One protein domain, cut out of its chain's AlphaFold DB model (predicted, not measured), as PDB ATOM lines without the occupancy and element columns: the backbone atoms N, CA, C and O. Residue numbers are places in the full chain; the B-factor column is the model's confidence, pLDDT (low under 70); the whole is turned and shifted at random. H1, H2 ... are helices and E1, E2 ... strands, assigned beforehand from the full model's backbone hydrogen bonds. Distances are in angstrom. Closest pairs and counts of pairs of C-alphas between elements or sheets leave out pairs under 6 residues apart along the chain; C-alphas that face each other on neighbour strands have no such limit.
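What this domain is: This is residues 4 to 127 of the 128 residues of the protein "Coenzyme F420-reducing hydrogenase delta subunit" of Sulfurisphaera ohwakuensis (UniProt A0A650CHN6). One wide, strongly twisted sheet of nine strands makes a wall, with H1 and H2 over one face and the other face bare of named helices. The sheet has two halves, E1 to E5 with H1 after it and E6 to E9 with H2 after it, joined side by side through E1 and E6; the two helices run opposite ways and overlap along only part of their lengths. The printed part has 124 residues, with the order E1 E2 E3 E4 E5 H1 E6 E7 E8 E9 H2; the sheet, in the order E5 E4 E3 E2 E1 E6 E7 E8 E9, is antiparallel throughout, and the class is mixed, helices and strands. The whole is compact, with a radius of gyration of the C-alphas of 14.8 A, and its outline is elongated, 46 by 27 by 25 A.

Where its parts are: E1, residues 4 to 8, begins at C-alpha 4 (233.594, 205.246, 328.696) and is 12.4 A long. E2, residues 11 to 18, is 20.6 A; E3, residues 21 to 26, 14.0 A; E4, residues 30 to 35, 14.5 A; E5, residues 40 to 42, 6.4 A. E6, residues 68 to 73, is 13.9 A; E7, residues 77 to 83, 18.1 A; E8, residues 86 to 92, 18.8 A; E9, residues 98 to 100, 6.8 A. H1, residues 48 to 64, is 24.6 A and begins at C-alpha 48 (232.821, 195.926, 345.839). H2, residues 108 to 125, is 25.9 A and ends at C-alpha 125 (225.063, 204.369, 332.652).

How they stand to each other: E1 to E5 and E6 to E9 are two meanders, each strand the antiparallel neighbour of the one before. Between them E1 and E6 are antiparallel at 152 degrees, with N 5 and O 71 2.9 A apart, within hydrogen-bond range. Also within range are N 6 and O 13, 2.8 A, in the hairpin of E1 and E2, and N 79 and O 90, 2.9 A, in that of E7 and E8. The edge strands are E5, with N 41 and O 34 at 2.8 A from E5 to E4, and E9, with N 99 and O 91 at 2.9 A from E9 to E8. H1 and H2 are on the same face, making two layers, helices on one face of a sheet. H1, at a height over the sheet of 9.6 A, runs across the strands, at 70 degrees to E1 on the local plane, over E3, E2 and E1 and only just over E4, on which 3 of its C-alphas fall. H2, at a height of 9.1 A, runs slantwise to the strands over E6, E7 and E8, at 54 degrees to E6 on the local plane. H1 and H2 touch, H2 with residues 117 to 124 alone, at a shallow tilt of 6 degrees, opposite ways; their closest C-alphas, of Phe 61 and Glu 120, are 6.8 A apart. In H1 and H2 every O i to N i+4 pair is within hydrogen-bond range.

The domain as a whole: The two C-alphas farthest apart, of Lys 44 and Glu 105, are 45.8 A apart. The printed part has no cut and no long link; E9 to H2, with 7 residues between, is short and the others are tight. The mean pLDDT of the printed part is 93.3, and no printed residue is under 70.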
ATOM      1  N   SER A   4     232.999 206.012 329.783       95.38
ATOM      2  CA  SER A   4     233.594 205.246 328.696       95.38
ATOM      3  C   SER A   4     233.738 203.768 329.036       95.38
ATOM      4  O   SER A   4     233.778 203.375 330.202       95.38
ATOM      5  N   ILE A   5     233.815 202.953 327.987       97.12
ATOM      6  CA  ILE A   5     234.336 201.588 328.031       97.12
ATOM      7  C   ILE A   5     235.388 201.505 326.931       97.12
ATOM      8  O   ILE A   5     235.081 201.776 325.769       97.12
ATOM      9  N   ILE A   6     236.615 201.141 327.286       96.00
ATOM     10  CA  ILE A   6     237.758 201.087 326.373       96.00
ATOM     11  C   ILE A   6     238.412 199.711 326.498       96.00
ATOM     12  O   ILE A   6     238.826 199.314 327.588       96.00
ATOM     13  N   LYS A   7     238.505 198.982 325.383       94.75
ATOM     14  CA  LYS A   7     239.318 197.767 325.274       94.75
ATOM     15  C   LYS A   7     240.759 198.168 324.970       94.75
ATOM     16  O   LYS A   7     241.001 198.929 324.034       94.75
ATOM     17  N   ILE A   8     241.699 197.669 325.763       88.69
ATOM     18  CA  ILE A   8     243.138 197.887 325.589       88.69
ATOM     19  C   ILE A   8     243.798 196.519 325.712       88.69
ATOM     20  O   ILE A   8     243.968 196.023 326.822       88.69
ATOM     21  N   ASP A   9     244.123 195.902 324.579       86.81
ATOM     22  CA  ASP A   9     244.619 194.525 324.513       86.81
ATOM     23  C   ASP A   9     243.686 193.541 325.250       86.81
ATOM     24  O   ASP A   9     242.533 193.353 324.860       86.81
ATOM     25  N   ASP A  10     244.165 192.930 326.333       88.94
ATOM     26  CA  ASP A  10     243.438 192.008 327.205       88.94
ATOM     27  C   ASP A  10     242.697 192.706 328.362       88.94
ATOM     28  O   ASP A  10     242.104 192.049 329.222       88.94
ATOM     29  N   LYS A  11     242.715 194.042 328.391       95.00
ATOM     30  CA  LYS A  11     242.185 194.865 329.480       95.00
ATOM     31  C   LYS A  11     240.923 195.602 329.071       95.00
ATOM     32  O   LYS A  11     240.739 195.999 327.920       95.00
ATOM     33  N   ILE A  12     240.073 195.850 330.060       97.00
ATOM     34  CA  ILE A  12     238.895 196.703 329.921       97.00
ATOM     35  C   ILE A  12     239.008 197.830 330.939       97.00
ATOM     36  O   ILE A  12     239.085 197.581 332.142       97.00
ATOM     37  N   LEU A  13     238.992 199.063 330.452       97.06
ATOM     38  CA  LEU A  13     238.911 200.266 331.266       97.06
ATOM     39  C   LEU A  13     237.491 200.831 331.195       97.06
ATOM     40  O   LEU A  13     236.927 200.967 330.110       97.06
ATOM     41  N   ILE A  14     236.910 201.136 332.352       96.38
ATOM     42  CA  ILE A  14     235.529 201.600 332.494       96.38
ATOM     43  C   ILE A  14     235.543 202.909 333.279       96.38
ATOM     44  O   ILE A  14     235.831 202.898 334.473       96.38
ATOM     45  N   GLU A  15     235.192 204.027 332.652       94.88
ATOM     46  CA  GLU A  15     234.987 205.307 333.339       94.88
ATOM     47  C   GLU A  15     233.496 205.494 333.636       94.88
ATOM     48  O   GLU A  15     232.675 205.544 332.717       94.88
ATOM     49  N   ILE A  16     233.121 205.610 334.915       90.88
ATOM     50  CA  ILE A  16     231.705 205.686 335.320       90.88
ATOM     51  C   ILE A  16     231.377 206.849 336.254       90.88
ATOM     52  O   ILE A  16     230.236 207.324 336.235       90.88
ATOM     53  N   ASN A  17     232.361 207.321 337.028       89.19
ATOM     54  CA  ASN A  17     232.242 208.440 337.962       89.19
ATOM     55  C   ASN A  17     230.990 208.354 338.857       89.19
ATOM     56  O   ASN A  17     230.089 209.198 338.803       89.19
ATOM     57  N   LYS A  18     230.895 207.291 339.666       89.25
ATOM     58  CA  LYS A  18     229.721 206.995 340.502       89.25
ATOM     59  C   LYS A  18     230.125 206.391 341.842       89.25
ATOM     60  O   LYS A  18     231.088 205.642 341.914       89.25
ATOM     61  N   LYS A  19     229.399 206.726 342.920       87.81
ATOM     62  CA  LYS A  19     229.684 206.251 344.295       87.81
ATOM     63  C   LYS A  19     231.153 206.475 344.722       87.81
ATOM     64  O   LYS A  19     231.738 205.671 345.435       87.81
ATOM     65  N   GLY A  20     231.766 207.571 344.262       87.12
ATOM     66  CA  GLY A  20     233.175 207.883 344.540       87.12
ATOM     67  C   GLY A  20     234.191 206.967 343.841       87.12
ATOM     68  O   GLY A  20     235.340 206.926 344.271       87.12
ATOM     69  N   ILE A  21     233.768 206.229 342.810       91.00
ATOM     70  CA  ILE A  21     234.612 205.445 341.902       91.00
ATOM     71  C   ILE A  21     234.654 206.178 340.564       91.00
ATOM     72  O   ILE A  21     233.613 206.343 339.918       91.00
ATOM     73  N   ASN A  22     235.843 206.604 340.146       93.19
ATOM     74  CA  ASN A  22     236.024 207.328 338.891       93.19
ATOM     75  C   ASN A  22     236.180 206.351 337.721       93.19
ATOM     76  O   ASN A  22     235.403 206.412 336.762       93.19
ATOM     77  N   ALA A  23     237.077 205.374 337.866       95.56
ATOM     78  CA  ALA A  23     237.336 204.335 336.880       95.56
ATOM     79  C   ALA A  23     237.510 202.935 337.499       95.56
ATOM     80  O   ALA A  23     237.872 202.778 338.668       95.56
ATOM     81  N   ILE A  24     237.266 201.909 336.682       96.69
ATOM     82  CA  ILE A  24     237.489 200.492 336.979       96.69
ATOM     83  C   ILE A  24     238.386 199.913 335.880       96.69
ATOM     84  O   ILE A  24     238.091 200.082 334.698       96.69
ATOM     85  N   LEU A  25     239.455 199.214 336.259       97.06
ATOM     86  CA  LEU A  25     240.329 198.478 335.346       97.06
ATOM     87  C   LEU A  25     240.158 196.974 335.576       97.06
ATOM     88  O   LEU A  25     240.258 196.501 336.710       97.06
ATOM     89  N   VAL A  26     239.919 196.232 334.496       97.00
ATOM     90  CA  VAL A  26     239.780 194.772 334.499       97.00
ATOM     91  C   VAL A  26     240.897 194.162 333.661       97.00
ATOM     92  O   VAL A  26     240.946 194.395 332.455       97.00
ATOM     93  N   ASN A  27     241.788 193.394 334.286       94.19
ATOM     94  CA  ASN A  27     242.971 192.795 333.645       94.19
ATOM     95  C   ASN A  27     243.349 191.437 334.276       94.19
ATOM     96  O   ASN A  27     244.489 191.215 334.676       94.19
ATOM     97  N   GLY A  28     242.357 190.559 334.453       90.88
ATOM     98  CA  GLY A  28     242.467 189.329 335.256       90.88
ATOM     99  C   GLY A  28     242.084 189.533 336.726       90.88
ATOM    100  O   GLY A  28     241.566 188.620 337.362       90.88
ATOM    101  N   GLU A  29     242.215 190.763 337.220       94.50
ATOM    102  CA  GLU A  29     241.688 191.241 338.501       94.50
ATOM    103  C   GLU A  29     240.796 192.470 338.272       94.50
ATOM    104  O   GLU A  29     240.745 193.005 337.162       94.50
ATOM    105  N   ILE A  30     240.080 192.915 339.311       97.06
ATOM    106  CA  ILE A  30     239.269 194.138 339.272       97.06
ATOM    107  C   ILE A  30     239.901 195.184 340.185       97.06
ATOM    108  O   ILE A  30     239.996 194.986 341.397       97.06
ATOM    109  N   LYS A  31     240.278 196.322 339.603       96.75
ATOM    110  CA  LYS A  31     240.880 197.464 340.300       96.75
ATOM    111  C   LYS A  31     239.996 198.691 340.151       96.75
ATOM    112  O   LYS A  31     239.387 198.883 339.103       96.75
ATOM    113  N   VAL A  32     239.954 199.542 341.171       96.81
ATOM    114  CA  VAL A  32     239.279 200.849 341.109       96.81
ATOM    115  C   VAL A  32     240.302 201.963 341.221       96.81
ATOM    116  O   VAL A  32     241.322 201.812 341.892       96.81
ATOM    117  N   GLY A  33     240.052 203.085 340.565       94.69
ATOM    118  CA  GLY A  33     241.047 204.140 340.476       94.69
ATOM    119  C   GLY A  33     240.560 205.385 339.765       94.69
ATOM    120  O   GLY A  33     239.373 205.537 339.478       94.69
ATOM    121  N   ASP A  34     241.524 206.246 339.479       93.31
ATOM    122  CA  ASP A  34     241.369 207.440 338.662       93.31
ATOM    123  C   ASP A  34     241.988 207.196 337.288       93.31
ATOM    124  O   ASP A  34     243.008 206.514 337.177       93.31
ATOM    125  N   TYR A  35     241.385 207.758 336.245       91.06
ATOM    126  CA  TYR A  35     241.931 207.741 334.892       91.06
ATOM    127  C   TYR A  35     241.884 209.151 334.317       91.06
ATOM    128  O   TYR A  35     240.838 209.797 334.354       91.06
ATOM    129  N   ASP A  36     243.015 209.634 333.813       84.94
ATOM    130  CA  ASP A  36     243.156 210.995 333.280       84.94
ATOM    131  C   ASP A  36     243.148 211.056 331.741       84.94
ATOM    132  O   ASP A  36     243.389 212.111 331.156       84.94
ATOM    133  N   GLY A  37     242.855 209.933 331.078       82.00
ATOM    134  CA  GLY A  37     242.947 209.793 329.624       82.00
ATOM    135  C   GLY A  37     244.266 209.185 329.144       82.00
ATOM    136  O   GLY A  37     244.365 208.841 327.966       82.00
ATOM    137  N   VAL A  38     245.252 209.031 330.034       85.25
ATOM    138  CA  VAL A  38     246.572 208.467 329.719       85.25
ATOM    139  C   VAL A  38     246.948 207.366 330.707       85.25
ATOM    140  O   VAL A  38     247.339 206.275 330.295       85.25
ATOM    141  N   GLU A  39     246.816 207.627 332.006       90.38
ATOM    142  CA  GLU A  39     247.277 206.746 333.074       90.38
ATOM    143  C   GLU A  39     246.140 206.382 334.034       90.38
ATOM    144  O   GLU A  39     245.340 207.224 334.443       90.38
ATOM    145  N   PHE A  40     246.087 205.104 334.423       94.06
ATOM    146  CA  PHE A  40     245.213 204.624 335.490       94.06
ATOM    147  C   PHE A  40     245.976 204.580 336.816       94.06
ATOM    148  O   PHE A  40     246.984 203.880 336.934       94.06
ATOM    149  N   LYS A  41     245.463 205.272 337.833       95.12
ATOM    150  CA  LYS A  41     246.022 205.292 339.189       95.12
ATOM    151  C   LYS A  41     245.104 204.542 340.133       95.12
ATOM    152  O   LYS A  41     243.989 204.976 340.411       95.12
ATOM    153  N   GLU A  42     245.584 203.402 340.617       96.06
ATOM    154  CA  GLU A  42     244.836 202.558 341.542       96.06
ATOM    155  C   GLU A  42     244.573 203.288 342.865       96.06
ATOM    156  O   GLU A  42     245.436 203.964 343.426       96.06
ATOM    157  N   THR A  43     243.362 203.116 343.381       94.50
ATOM    158  CA  THR A  43     242.942 203.602 344.692       94.50
ATOM    159  C   THR A  43     242.368 202.446 345.508       94.50
ATOM    160  O   THR A  43     242.182 201.332 345.019       94.50
ATOM    161  N   LYS A  44     242.073 202.690 346.787       93.25
ATOM    162  CA  LYS A  44     241.492 201.660 347.654       93.25
ATOM    163  C   LYS A  44     240.110 201.233 347.144       93.25
ATOM    164  O   LYS A  44     239.238 202.083 346.972       93.25
ATOM    165  N   MET A  45     239.899 199.918 347.028       91.81
ATOM    166  CA  MET A  45     238.602 199.314 346.706       91.81
ATOM    167  C   MET A  45     237.480 199.847 347.607       91.81
ATOM    168  O   MET A  45     237.601 199.873 348.836       91.81
ATOM    169  N   LYS A  46     236.377 200.262 346.978       88.75
ATOM    170  CA  LYS A  46     235.136 200.721 347.614       88.75
ATOM    171  C   LYS A  46     233.954 200.124 346.857       88.75
ATOM    172  O   LYS A  46     234.047 199.922 345.654       88.75
ATOM    173  N   HIS A  47     232.842 199.888 347.554       92.56
ATOM    174  CA  HIS A  47     231.588 199.400 346.963       92.56
ATOM    175  C   HIS A  47     231.762 198.148 346.082       92.56
ATOM    176  O   HIS A  47     231.300 198.115 344.947       92.56
ATOM    177  N   GLU A  48     232.426 197.116 346.605       94.12
ATOM    178  CA  GLU A  48     232.821 195.926 345.839       94.12
ATOM    179  C   GLU A  48     231.661 195.250 345.084       94.12
ATOM    180  O   GLU A  48     231.821 194.895 343.921       94.12
ATOM    181  N   GLU A  49     230.483 195.118 345.702       94.56
ATOM    182  CA  GLU A  49     229.296 194.542 345.047       94.56
ATOM    183  C   GLU A  49     228.856 195.360 343.827       94.56
ATOM    184  O   GLU A  49     228.631 194.803 342.755       94.56
ATOM    185  N   PHE A  50     228.815 196.687 343.963       93.69
ATOM    186  CA  PHE A  50     228.499 197.595 342.859       93.69
ATOM    187  C   PHE A  50     229.559 197.522 341.755       93.69
ATOM    188  O   PHE A  50     229.225 197.493 340.575       93.69
ATOM    189  N   VAL A  51     230.841 197.460 342.118       95.50
ATOM    190  CA  VAL A  51     231.935 197.316 341.149       95.50
ATOM    191  C   VAL A  51     231.783 196.016 340.357       95.50
ATOM    192  O   VAL A  51     231.887 196.040 339.131       95.50
ATOM    193  N   LYS A  52     231.495 194.894 341.029       95.50
ATOM    194  CA  LYS A  52     231.258 193.598 340.374       95.50
ATOM    195  C   LYS A  52     230.053 193.650 339.438       95.50
ATOM    196  O   LYS A  52     230.177 193.229 338.294       95.50
ATOM    197  N   GLU A  53     228.943 194.246 339.874       95.44
ATOM    198  CA  GLU A  53     227.752 194.437 339.037       95.44
ATOM    199  C   GLU A  53     228.075 195.221 337.754       95.44
ATOM    200  O   GLU A  53     227.704 194.799 336.656       95.44
ATOM    201  N   ILE A  54     228.808 196.335 337.870       95.56
ATOM    202  CA  ILE A  54     229.230 197.125 336.707       95.56
ATOM    203  C   ILE A  54     230.116 196.297 335.778       95.56
ATOM    204  O   ILE A  54     229.889 196.295 334.568       95.56
ATOM    205  N   VAL A  55     231.101 195.577 336.317       96.12
ATOM    206  CA  VAL A  55     232.001 194.739 335.514       96.12
ATOM    207  C   VAL A  55     231.229 193.655 334.763       96.12
ATOM    208  O   VAL A  55     231.460 193.470 333.568       96.12
ATOM    209  N   ASP A  56     230.288 192.975 335.414       95.81
ATOM    210  CA  ASP A  56     229.484 191.929 334.779       95.81
ATOM    211  C   ASP A  56     228.586 192.503 333.677       95.81
ATOM    212  O   ASP A  56     228.533 191.962 332.571       95.81
ATOM    213  N   LYS A  57     227.968 193.666 333.911       95.88
ATOM    214  CA  LYS A  57     227.167 194.362 332.894       95.88
ATOM    215  C   LYS A  57     228.003 194.860 331.722       95.88
ATOM    216  O   LYS A  57     227.550 194.782 330.582       95.88
ATOM    217  N   VAL A  58     229.227 195.327 331.968       96.19
ATOM    218  CA  VAL A  58     230.162 195.686 330.895       96.19
ATOM    219  C   VAL A  58     230.559 194.447 330.094       96.19
ATOM    220  O   VAL A  58     230.580 194.509 328.869       96.19
ATOM    221  N   LYS A  59     230.813 193.303 330.737       95.00
ATOM    222  CA  LYS A  59     231.097 192.050 330.019       95.00
ATOM    223  C   LYS A  59     229.917 191.614 329.151       95.00
ATOM    224  O   LYS A  59     230.119 191.313 327.979       95.00
ATOM    225  N   GLU A  60     228.691 191.642 329.678       95.25
ATOM    226  CA  GLU A  60     227.472 191.380 328.897       95.25
ATOM    227  C   GLU A  60     227.341 192.341 327.704       95.25
ATOM    228  O   GLU A  60     227.065 191.911 326.582       95.25
ATOM    229  N   PHE A  61     227.574 193.638 327.928       95.94
ATOM    230  CA  PHE A  61     227.580 194.655 326.879       95.94
ATOM    231  C   PHE A  61     228.605 194.328 325.788       95.94
ATOM    232  O   PHE A  61     228.269 194.334 324.607       95.94
ATOM    233  N   LEU A  62     229.835 193.976 326.165       95.06
ATOM    234  CA  LEU A  62     230.905 193.660 325.222       95.06
ATOM    235  C   LEU A  62     230.679 192.347 324.465       95.06
ATOM    236  O   LEU A  62     231.198 192.212 323.360       95.06
ATOM    237  N   LEU A  63     229.894 191.407 324.999       93.94
ATOM    238  CA  LEU A  63     229.454 190.227 324.248       93.94
ATOM    239  C   LEU A  63     228.480 190.608 323.125       93.94
ATOM    240  O   LEU A  63     228.594 190.088 322.016       93.94
ATOM    241  N   LYS A  64     227.553 191.540 323.386       93.75
ATOM    242  CA  LYS A  64     226.604 192.050 322.377       93.75
ATOM    243  C   LYS A  64     227.277 192.986 321.369       93.75
ATOM    244  O   LYS A  64     226.989 192.935 320.179       93.75
ATOM    245  N   CYS A  65     228.195 193.816 321.852       95.75
ATOM    246  CA  CYS A  65     228.912 194.851 321.112       95.75
ATOM    247  C   CYS A  65     230.382 194.462 320.899       95.75
ATOM    248  O   CYS A  65     231.311 195.233 321.152       95.75
ATOM    249  N   ASN A  66     230.602 193.224 320.458       92.69
ATOM    250  CA  ASN A  66     231.928 192.611 320.385       92.69
ATOM    251  C   ASN A  66     232.891 193.308 319.408       92.69
ATOM    252  O   ASN A  66     234.093 193.331 319.666       92.69
ATOM    253  N   PHE A  67     232.370 193.935 318.356       92.94
ATOM    254  CA  PHE A  67     233.135 194.652 317.334       92.94
ATOM    255  C   PHE A  67     233.635 196.036 317.782       92.94
ATOM    256  O   PHE A  67     234.527 196.603 317.150       92.94
ATOM    257  N   ILE A  68     233.086 196.585 318.871       94.94
ATOM    258  CA  ILE A  68     233.475 197.898 319.396       94.94
ATOM    259  C   ILE A  68     234.804 197.789 320.142       94.94
ATOM    260  O   ILE A  68     234.963 196.926 321.000       94.94
ATOM    261  N   GLN A  69     235.741 198.684 319.851       96.31
ATOM    262  CA  GLN A  69     236.986 198.863 320.604       96.31
ATOM    263  C   GLN A  69     236.795 199.818 321.777       96.31
ATOM    264  O   GLN A  69     237.236 199.537 322.888       96.31
ATOM    265  N   SER A  70     236.086 200.922 321.561       96.88
ATOM    266  CA  SER A  70     235.690 201.801 322.651       96.88
ATOM    267  C   SER A  70     234.368 202.496 322.380       96.88
ATOM    268  O   SER A  70     233.997 202.740 321.232       96.88
ATOM    269  N   ILE A  71     233.662 202.815 323.458       97.50
ATOM    270  CA  ILE A  71     232.503 203.697 323.446       97.50
ATOM    271  C   ILE A  71     232.696 204.772 324.508       97.50
ATOM    272  O   ILE A  71     233.043 204.467 325.648       97.50
ATOM    273  N   VAL A  72     232.496 206.030 324.129       95.50
ATOM    274  CA  VAL A  72     232.659 207.194 325.007       95.50
ATOM    275  C   VAL A  72     231.409 208.055 324.914       95.50
ATOM    276  O   VAL A  72     230.907 208.302 323.824       95.50
ATOM    277  N   MET A  73     230.917 208.524 326.056       93.56
ATOM    278  CA  MET A  73     229.869 209.532 326.151       93.56
ATOM    279  C   MET A  73     230.463 210.822 326.718       93.56
ATOM    280  O   MET A  73     230.971 210.836 327.845       93.56
ATOM    281  N   SER A  74     230.351 211.897 325.941       87.19
ATOM    282  CA  SER A  74     230.644 213.269 326.363       87.19
ATOM    283  C   SER A  74     229.433 214.165 326.062       87.19
ATOM    284  O   SER A  74     228.424 214.061 326.753       87.19
ATOM    285  N   ASP A  75     229.507 214.995 325.023       88.00
ATOM    286  CA  ASP A  75     228.416 215.749 324.390       88.00
ATOM    287  C   ASP A  75     227.600 214.894 323.406       88.00
ATOM    288  O   ASP A  75     226.416 215.134 323.183       88.00
ATOM    289  N   MET A  76     228.233 213.867 322.847       93.75
ATOM    290  CA  MET A  76     227.629 212.835 322.011       93.75
ATOM    291  C   MET A  76     228.291 211.478 322.283       93.75
ATOM    292  O   MET A  76     229.137 211.358 323.182       93.75
ATOM    293  N   TYR A  77     227.888 210.446 321.539       96.62
ATOM    294  CA  TYR A  77     228.492 209.120 321.632       96.62
ATOM    295  C   TYR A  77     229.559 208.946 320.559       96.62
ATOM    296  O   TYR A  77     229.322 209.193 319.379       96.62
ATOM    297  N   TYR A  78     230.721 208.467 320.977       96.69
ATOM    298  CA  TYR A  78     231.848 208.165 320.110       96.69
ATOM    299  C   TYR A  78     232.077 206.664 320.172       96.69
ATOM    300  O   TYR A  78     232.364 206.140 321.248       96.69
ATOM    301  N   ILE A  79     231.934 205.971 319.045       97.75
ATOM    302  CA  ILE A  79     232.208 204.536 318.950       97.75
ATOM    303  C   ILE A  79     233.402 204.319 318.039       97.75
ATOM    304  O   ILE A  79     233.355 204.631 316.853       97.75
ATOM    305  N   LYS A  80     234.452 203.721 318.589       97.38
ATOM    306  CA  LYS A  80     235.624 203.267 317.850       97.38
ATOM    307  C   LYS A  80     235.480 201.783 317.525       97.38
ATOM    308  O   LYS A  80     235.210 200.989 318.425       97.38
ATOM    309  N   PHE A  81     235.675 201.390 316.273       95.75
ATOM    310  CA  PHE A  81     235.584 199.997 315.819       95.75
ATOM    311  C   PHE A  81     236.428 199.771 314.555       95.75
ATOM    312  O   PHE A  81     236.966 200.719 313.985       95.75
ATOM    313  N   TYR A  82     236.547 198.515 314.121       92.00
ATOM    314  CA  TYR A  82     237.234 198.162 312.877       92.00
ATOM    315  C   TYR A  82     236.241 197.831 311.762       92.00
ATOM    316  O   TYR A  82     235.302 197.060 311.965       92.00
ATOM    317  N   LEU A  83     236.484 198.382 310.575       90.25
ATOM    318  CA  LEU A  83     235.818 198.013 309.332       90.25
ATOM    319  C   LEU A  83     236.863 197.404 308.389       90.25
ATOM    320  O   LEU A  83     237.637 198.116 307.748       90.25
ATOM    321  N   GLY A  84     236.923 196.070 308.356       88.00
ATOM    322  CA  GLY A  84     238.073 195.364 307.788       88.00
ATOM    323  C   GLY A  84     239.329 195.659 308.613       88.00
ATOM    324  O   GLY A  84     239.310 195.517 309.832       88.00
ATOM    325  N   GLU A  85     240.398 196.114 307.962       89.12
ATOM    326  CA  GLU A  85     241.651 196.519 308.624       89.12
ATOM    327  C   GLU A  85     241.655 197.995 309.054       89.12
ATOM    328  O   GLU A  85     242.591 198.464 309.702       89.12
ATOM    329  N   ARG A  86     240.617 198.756 308.688       91.44
ATOM    330  CA  ARG A  86     240.562 200.194 308.935       91.44
ATOM    331  C   ARG A  86     239.910 200.490 310.275       91.44
ATOM    332  O   ARG A  86     238.788 200.070 310.539       91.44
ATOM    333  N   GLU A  87     240.590 201.286 311.085       93.69
ATOM    334  CA  GLU A  87     240.028 201.867 312.297       93.69
ATOM    335  C   GLU A  87     239.084 203.030 311.949       93.69
ATOM    336  O   GLU A  87     239.442 203.932 311.186       93.69
ATOM    337  N   VAL A  88     237.873 203.004 312.503       96.19
ATOM    338  CA  VAL A  88     236.809 203.980 312.245       96.19
ATOM    339  C   VAL A  88     236.254 204.494 313.568       96.19
ATOM    340  O   VAL A  88     236.080 203.737 314.525       96.19
ATOM    341  N   ILE A  89     235.949 205.790 313.609       97.25
ATOM    342  CA  ILE A  89     235.237 206.440 314.706       97.25
ATOM    343  C   ILE A  89     233.898 206.935 314.167       97.25
ATOM    344  O   ILE A  89     233.858 207.764 313.257       97.25
ATOM    345  N   ALA A  90     232.815 206.414 314.736       97.25
ATOM    346  CA  ALA A  90     231.465 206.915 314.541       97.25
ATOM    347  C   ALA A  90     231.116 207.934 315.628       97.25
ATOM    348  O   ALA A  90     231.259 207.655 316.819       97.25
ATOM    349  N   PHE A  91     230.620 209.087 315.200       96.69
ATOM    350  CA  PHE A  91     230.049 210.133 316.033       96.69
ATOM    351  C   PHE A  91     228.529 210.026 315.934       96.69
ATOM    352  O   PHE A  91     227.971 210.097 314.839       96.69
ATOM    353  N   ILE A  92     227.866 209.803 317.064       97.00
ATOM    354  CA  ILE A  92     226.434 209.509 317.122       97.00
ATOM    355  C   ILE A  92     225.767 210.525 318.040       97.00
ATOM    356  O   ILE A  92     225.981 210.523 319.256       97.00
ATOM    357  N   SER A  93     224.959 211.399 317.449       94.25
ATOM    358  CA  SER A  93     224.181 212.406 318.167       94.25
ATOM    359  C   SER A  93     222.995 211.788 318.912       94.25
ATOM    360  O   SER A  93     222.615 210.636 318.697       94.25
ATOM    361  N   GLU A  94     222.371 212.563 319.801       87.88
ATOM    362  CA  GLU A  94     221.209 212.097 320.569       87.88
ATOM    363  C   GLU A  94     220.003 211.723 319.694       87.88
ATOM    364  O   GLU A  94     219.257 210.813 320.054       87.88
ATOM    365  N   ASP A  95     219.838 212.375 318.536       90.12
ATOM    366  CA  ASP A  95     218.799 212.072 317.541       90.12
ATOM    367  C   ASP A  95     219.147 210.872 316.635       90.12
ATOM    368  O   ASP A  95     218.394 210.556 315.717       90.12
ATOM    369  N   GLY A  96     220.269 210.190 316.894       91.12
ATOM    370  CA  GLY A  96     220.670 208.965 316.202       91.12
ATOM    371  C   GLY A  96     221.357 209.180 314.855       91.12
ATOM    372  O   GLY A  96     221.610 208.203 314.148       91.12
ATOM    373  N   LYS A  97     221.692 210.420 314.472       94.19
ATOM    374  CA  LYS A  97     222.500 210.654 313.268       94.19
ATOM    375  C   LYS A  97     223.923 210.164 313.497       94.19
ATOM    376  O   LYS A  97     224.525 210.444 314.529       94.19
ATOM    377  N   ILE A  98     224.454 209.460 312.500       95.69
ATOM    378  CA  ILE A  98     225.805 208.903 312.522       95.69
ATOM    379  C   ILE A  98     226.655 209.645 311.496       95.69
ATOM    380  O   ILE A  98     226.326 209.661 310.310       95.69
ATOM    381  N   THR A  99     227.768 210.218 311.942       95.31
ATOM    382  CA  THR A  99     228.850 210.683 311.068       95.31
ATOM    383  C   THR A  99     230.119 209.898 311.371       95.31
ATOM    384  O   THR A  99     230.265 209.321 312.447       95.31
ATOM    385  N   LEU A 100     231.033 209.820 310.409       95.94
ATOM    386  CA  LEU A 100     232.284 209.081 310.554       95.94
ATOM    387  C   LEU A 100     233.479 210.020 310.437       95.94
ATOM    388  O   LEU A 100     233.412 211.041 309.758       95.94
ATOM    389  N   ASN A 101     234.606 209.633 311.033       95.38
ATOM    390  CA  ASN A 101     235.887 210.324 310.843       95.38
ATOM    391  C   ASN A 101     236.523 210.061 309.465       95.38
ATOM    392  O   ASN A 101     237.586 210.597 309.162       95.38
ATOM    393  N   VAL A 102     235.909 209.195 308.662       92.56
ATOM    394  CA  VAL A 102     236.398 208.758 307.359       92.56
ATOM    395  C   VAL A 102     235.263 208.749 306.345       92.56
ATOM    396  O   VAL A 102     234.114 208.486 306.690       92.56
ATOM    397  N   GLU A 103     235.595 208.976 305.078       89.25
ATOM    398  CA  GLU A 103     234.638 208.873 303.975       89.25
ATOM    399  C   GLU A 103     234.388 207.402 303.622       89.25
ATOM    400  O   GLU A 103     235.097 206.806 302.810       89.25
ATOM    401  N   VAL A 104     233.408 206.794 304.292       87.56
ATOM    402  CA  VAL A 104     232.910 205.443 304.012       87.56
ATOM    403  C   VAL A 104     231.398 205.413 304.232       87.56
ATOM    404  O   VAL A 104     230.888 206.034 305.164       87.56
ATOM    405  N   GLU A 105     230.678 204.668 303.398       85.38
ATOM    406  CA  GLU A 105     229.254 204.414 303.600       85.38
ATOM    407  C   GLU A 105     229.052 203.212 304.533       85.38
ATOM    408  O   GLU A 105     229.588 202.125 304.306       85.38
ATOM    409  N   LEU A 106     228.279 203.404 305.605       87.94
ATOM    410  CA  LEU A 106     227.838 202.298 306.453       87.94
ATOM    411  C   LEU A 106     226.631 201.619 305.811       87.94
ATOM    412  O   LEU A 106     225.672 202.296 305.437       87.94
ATOM    413  N   ASN A 107     226.635 200.289 305.776       91.06
ATOM    414  CA  ASN A 107     225.408 199.545 305.509       91.06
ATOM    415  C   ASN A 107     224.412 199.698 306.676       91.06
ATOM    416  O   ASN A 107     224.800 200.020 307.803       91.06
ATOM    417  N   GLU A 108     223.126 199.476 306.397       93.69
ATOM    418  CA  GLU A 108     222.053 199.654 307.386       93.69
ATOM    419  C   GLU A 108     222.229 198.738 308.607       93.69
ATOM    420  O   GLU A 108     222.158 199.216 309.737       93.69
ATOM    421  N   ASP A 109     222.607 197.472 308.408       94.38
ATOM    422  CA  ASP A 109     222.866 196.522 309.498       94.38
ATOM    423  C   ASP A 109     223.895 197.042 310.517       94.38
ATOM    424  O   ASP A 109     223.755 196.854 311.728       94.38
ATOM    425  N   LEU A 110     224.975 197.674 310.047       93.81
ATOM    426  CA  LEU A 110     226.012 198.217 310.919       93.81
ATOM    427  C   LEU A 110     225.534 199.484 311.629       93.81
ATOM    428  O   LEU A 110     225.849 199.660 312.806       93.81
ATOM    429  N   LYS A 111     224.744 200.335 310.959       95.00
ATOM    430  CA  LYS A 111     224.107 201.496 311.600       95.00
ATOM    431  C   LYS A 111     223.204 201.046 312.746       95.00
ATOM    432  O   LYS A 111     223.350 201.545 313.860       95.00
ATOM    433  N   GLU A 112     222.341 200.061 312.510       95.88
ATOM    434  CA  GLU A 112     221.461 199.500 313.538       95.88
ATOM    435  C   GLU A 112     222.257 198.933 314.718       95.88
ATOM    436  O   GLU A 112     221.966 199.245 315.872       95.88
ATOM    437  N   LYS A 113     223.320 198.162 314.451       96.19
ATOM    438  CA  LYS A 113     224.197 197.626 315.507       96.19
ATOM    439  C   LYS A 113     224.867 198.724 316.332       96.19
ATOM    440  O   LYS A 113     224.937 198.598 317.553       96.19
ATOM    441  N   LEU A 114     225.355 199.791 315.696       96.75
ATOM    442  CA  LEU A 114     225.958 200.929 316.398       96.75
ATOM    443  C   LEU A 114     224.943 201.611 317.323       96.75
ATOM    444  O   LEU A 114     225.251 201.845 318.492       96.75
ATOM    445  N   LEU A 115     223.727 201.870 316.835       96.62
ATOM    446  CA  LEU A 115     222.656 202.482 317.627       96.62
ATOM    447  C   LEU A 115     222.219 201.588 318.794       96.62
ATOM    448  O   LEU A 115     222.098 202.068 319.921       96.62
ATOM    449  N   LEU A 116     222.081 200.279 318.565       96.06
ATOM    450  CA  LEU A 116     221.800 199.311 319.628       96.06
ATOM    451  C   LEU A 116     222.881 199.335 320.715       96.06
ATOM    452  O   LEU A 116     222.561 199.312 321.904       96.06
ATOM    453  N   CYS A 117     224.155 199.432 320.335       97.25
ATOM    454  CA  CYS A 117     225.245 199.555 321.298       97.25
ATOM    455  C   CYS A 117     225.196 200.871 322.083       97.25
ATOM    456  O   CYS A 117     225.425 200.865 323.293       97.25
ATOM    457  N   VAL A 118     224.836 201.990 321.450       96.38
ATOM    458  CA  VAL A 118     224.590 203.246 322.178       96.38
ATOM    459  C   VAL A 118     223.478 203.068 323.215       96.38
ATOM    460  O   VAL A 118     223.630 203.489 324.364       96.38
ATOM    461  N   ASP A 119     222.374 202.420 322.853       95.12
ATOM    462  CA  ASP A 119     221.236 202.248 323.754       95.12
ATOM    463  C   ASP A 119     221.519 201.286 324.912       95.12
ATOM    464  O   ASP A 119     221.133 201.558 326.054       95.12
ATOM    465  N   GLU A 120     222.239 200.193 324.665       95.12
ATOM    466  CA  GLU A 120     222.706 199.306 325.733       95.12
ATOM    467  C   GLU A 120     223.687 200.029 326.667       95.12
ATOM    468  O   GLU A 120     223.582 199.906 327.890       95.12
ATOM    469  N   PHE A 121     224.581 200.860 326.122       95.25
ATOM    470  CA  PHE A 121     225.484 201.670 326.932       95.25
ATOM    471  C   PHE A 121     224.714 202.674 327.799       95.25
ATOM    472  O   PHE A 121     224.928 202.722 329.010       95.25
ATOM    473  N   LYS A 122     223.727 203.394 327.247       92.38
ATOM    474  CA  LYS A 122     222.837 204.288 328.018       92.38
ATOM    475  C   LYS A 122     222.177 203.584 329.203       92.38
ATOM    476  O   LYS A 122     222.057 204.182 330.273       92.38
ATOM    477  N   LYS A 123     221.723 202.335 329.032       91.88
ATOM    478  CA  LYS A 123     221.129 201.542 330.124       91.88
ATOM    479  C   LYS A 123     222.155 201.265 331.221       91.88
ATOM    480  O   LYS A 123     221.844 201.469 332.393       91.88
ATOM    481  N   LEU A 124     223.380 200.894 330.847       90.00
ATOM    482  CA  LEU A 124     224.484 200.666 331.782       90.00
ATOM    483  C   LEU A 124     224.790 201.923 332.608       90.00
ATOM    484  O   LEU A 124     224.926 201.859 333.829       90.00
ATOM    485  N   LEU A 125     224.791 203.098 331.974       84.44
ATOM    486  CA  LEU A 125     225.063 204.369 332.652       84.44
ATOM    487  C   LEU A 125     224.014 204.766 333.710       84.44
ATOM    488  O   LEU A 125     224.302 205.633 334.547       84.44
ATOM    489  N   LYS A 126     222.814 204.166 333.676       83.81
ATOM    490  CA  LYS A 126     221.710 204.421 334.619       83.81
ATOM    491  C   LYS A 126     221.770 203.560 335.889       83.81
ATOM    492  O   LYS A 126     221.062 203.884 336.844       83.81
ATOM    493  N   ILE A 127     222.610 202.521 335.940       74.44
ATOM    494  CA  ILE A 127     222.765 201.638 337.116       74.44
ATOM    495  C   ILE A 127     223.110 202.480 338.344       74.44
ATOM    496  O   ILE A 127     224.065 203.256 338.287       74.44
TER     497      ILE A 127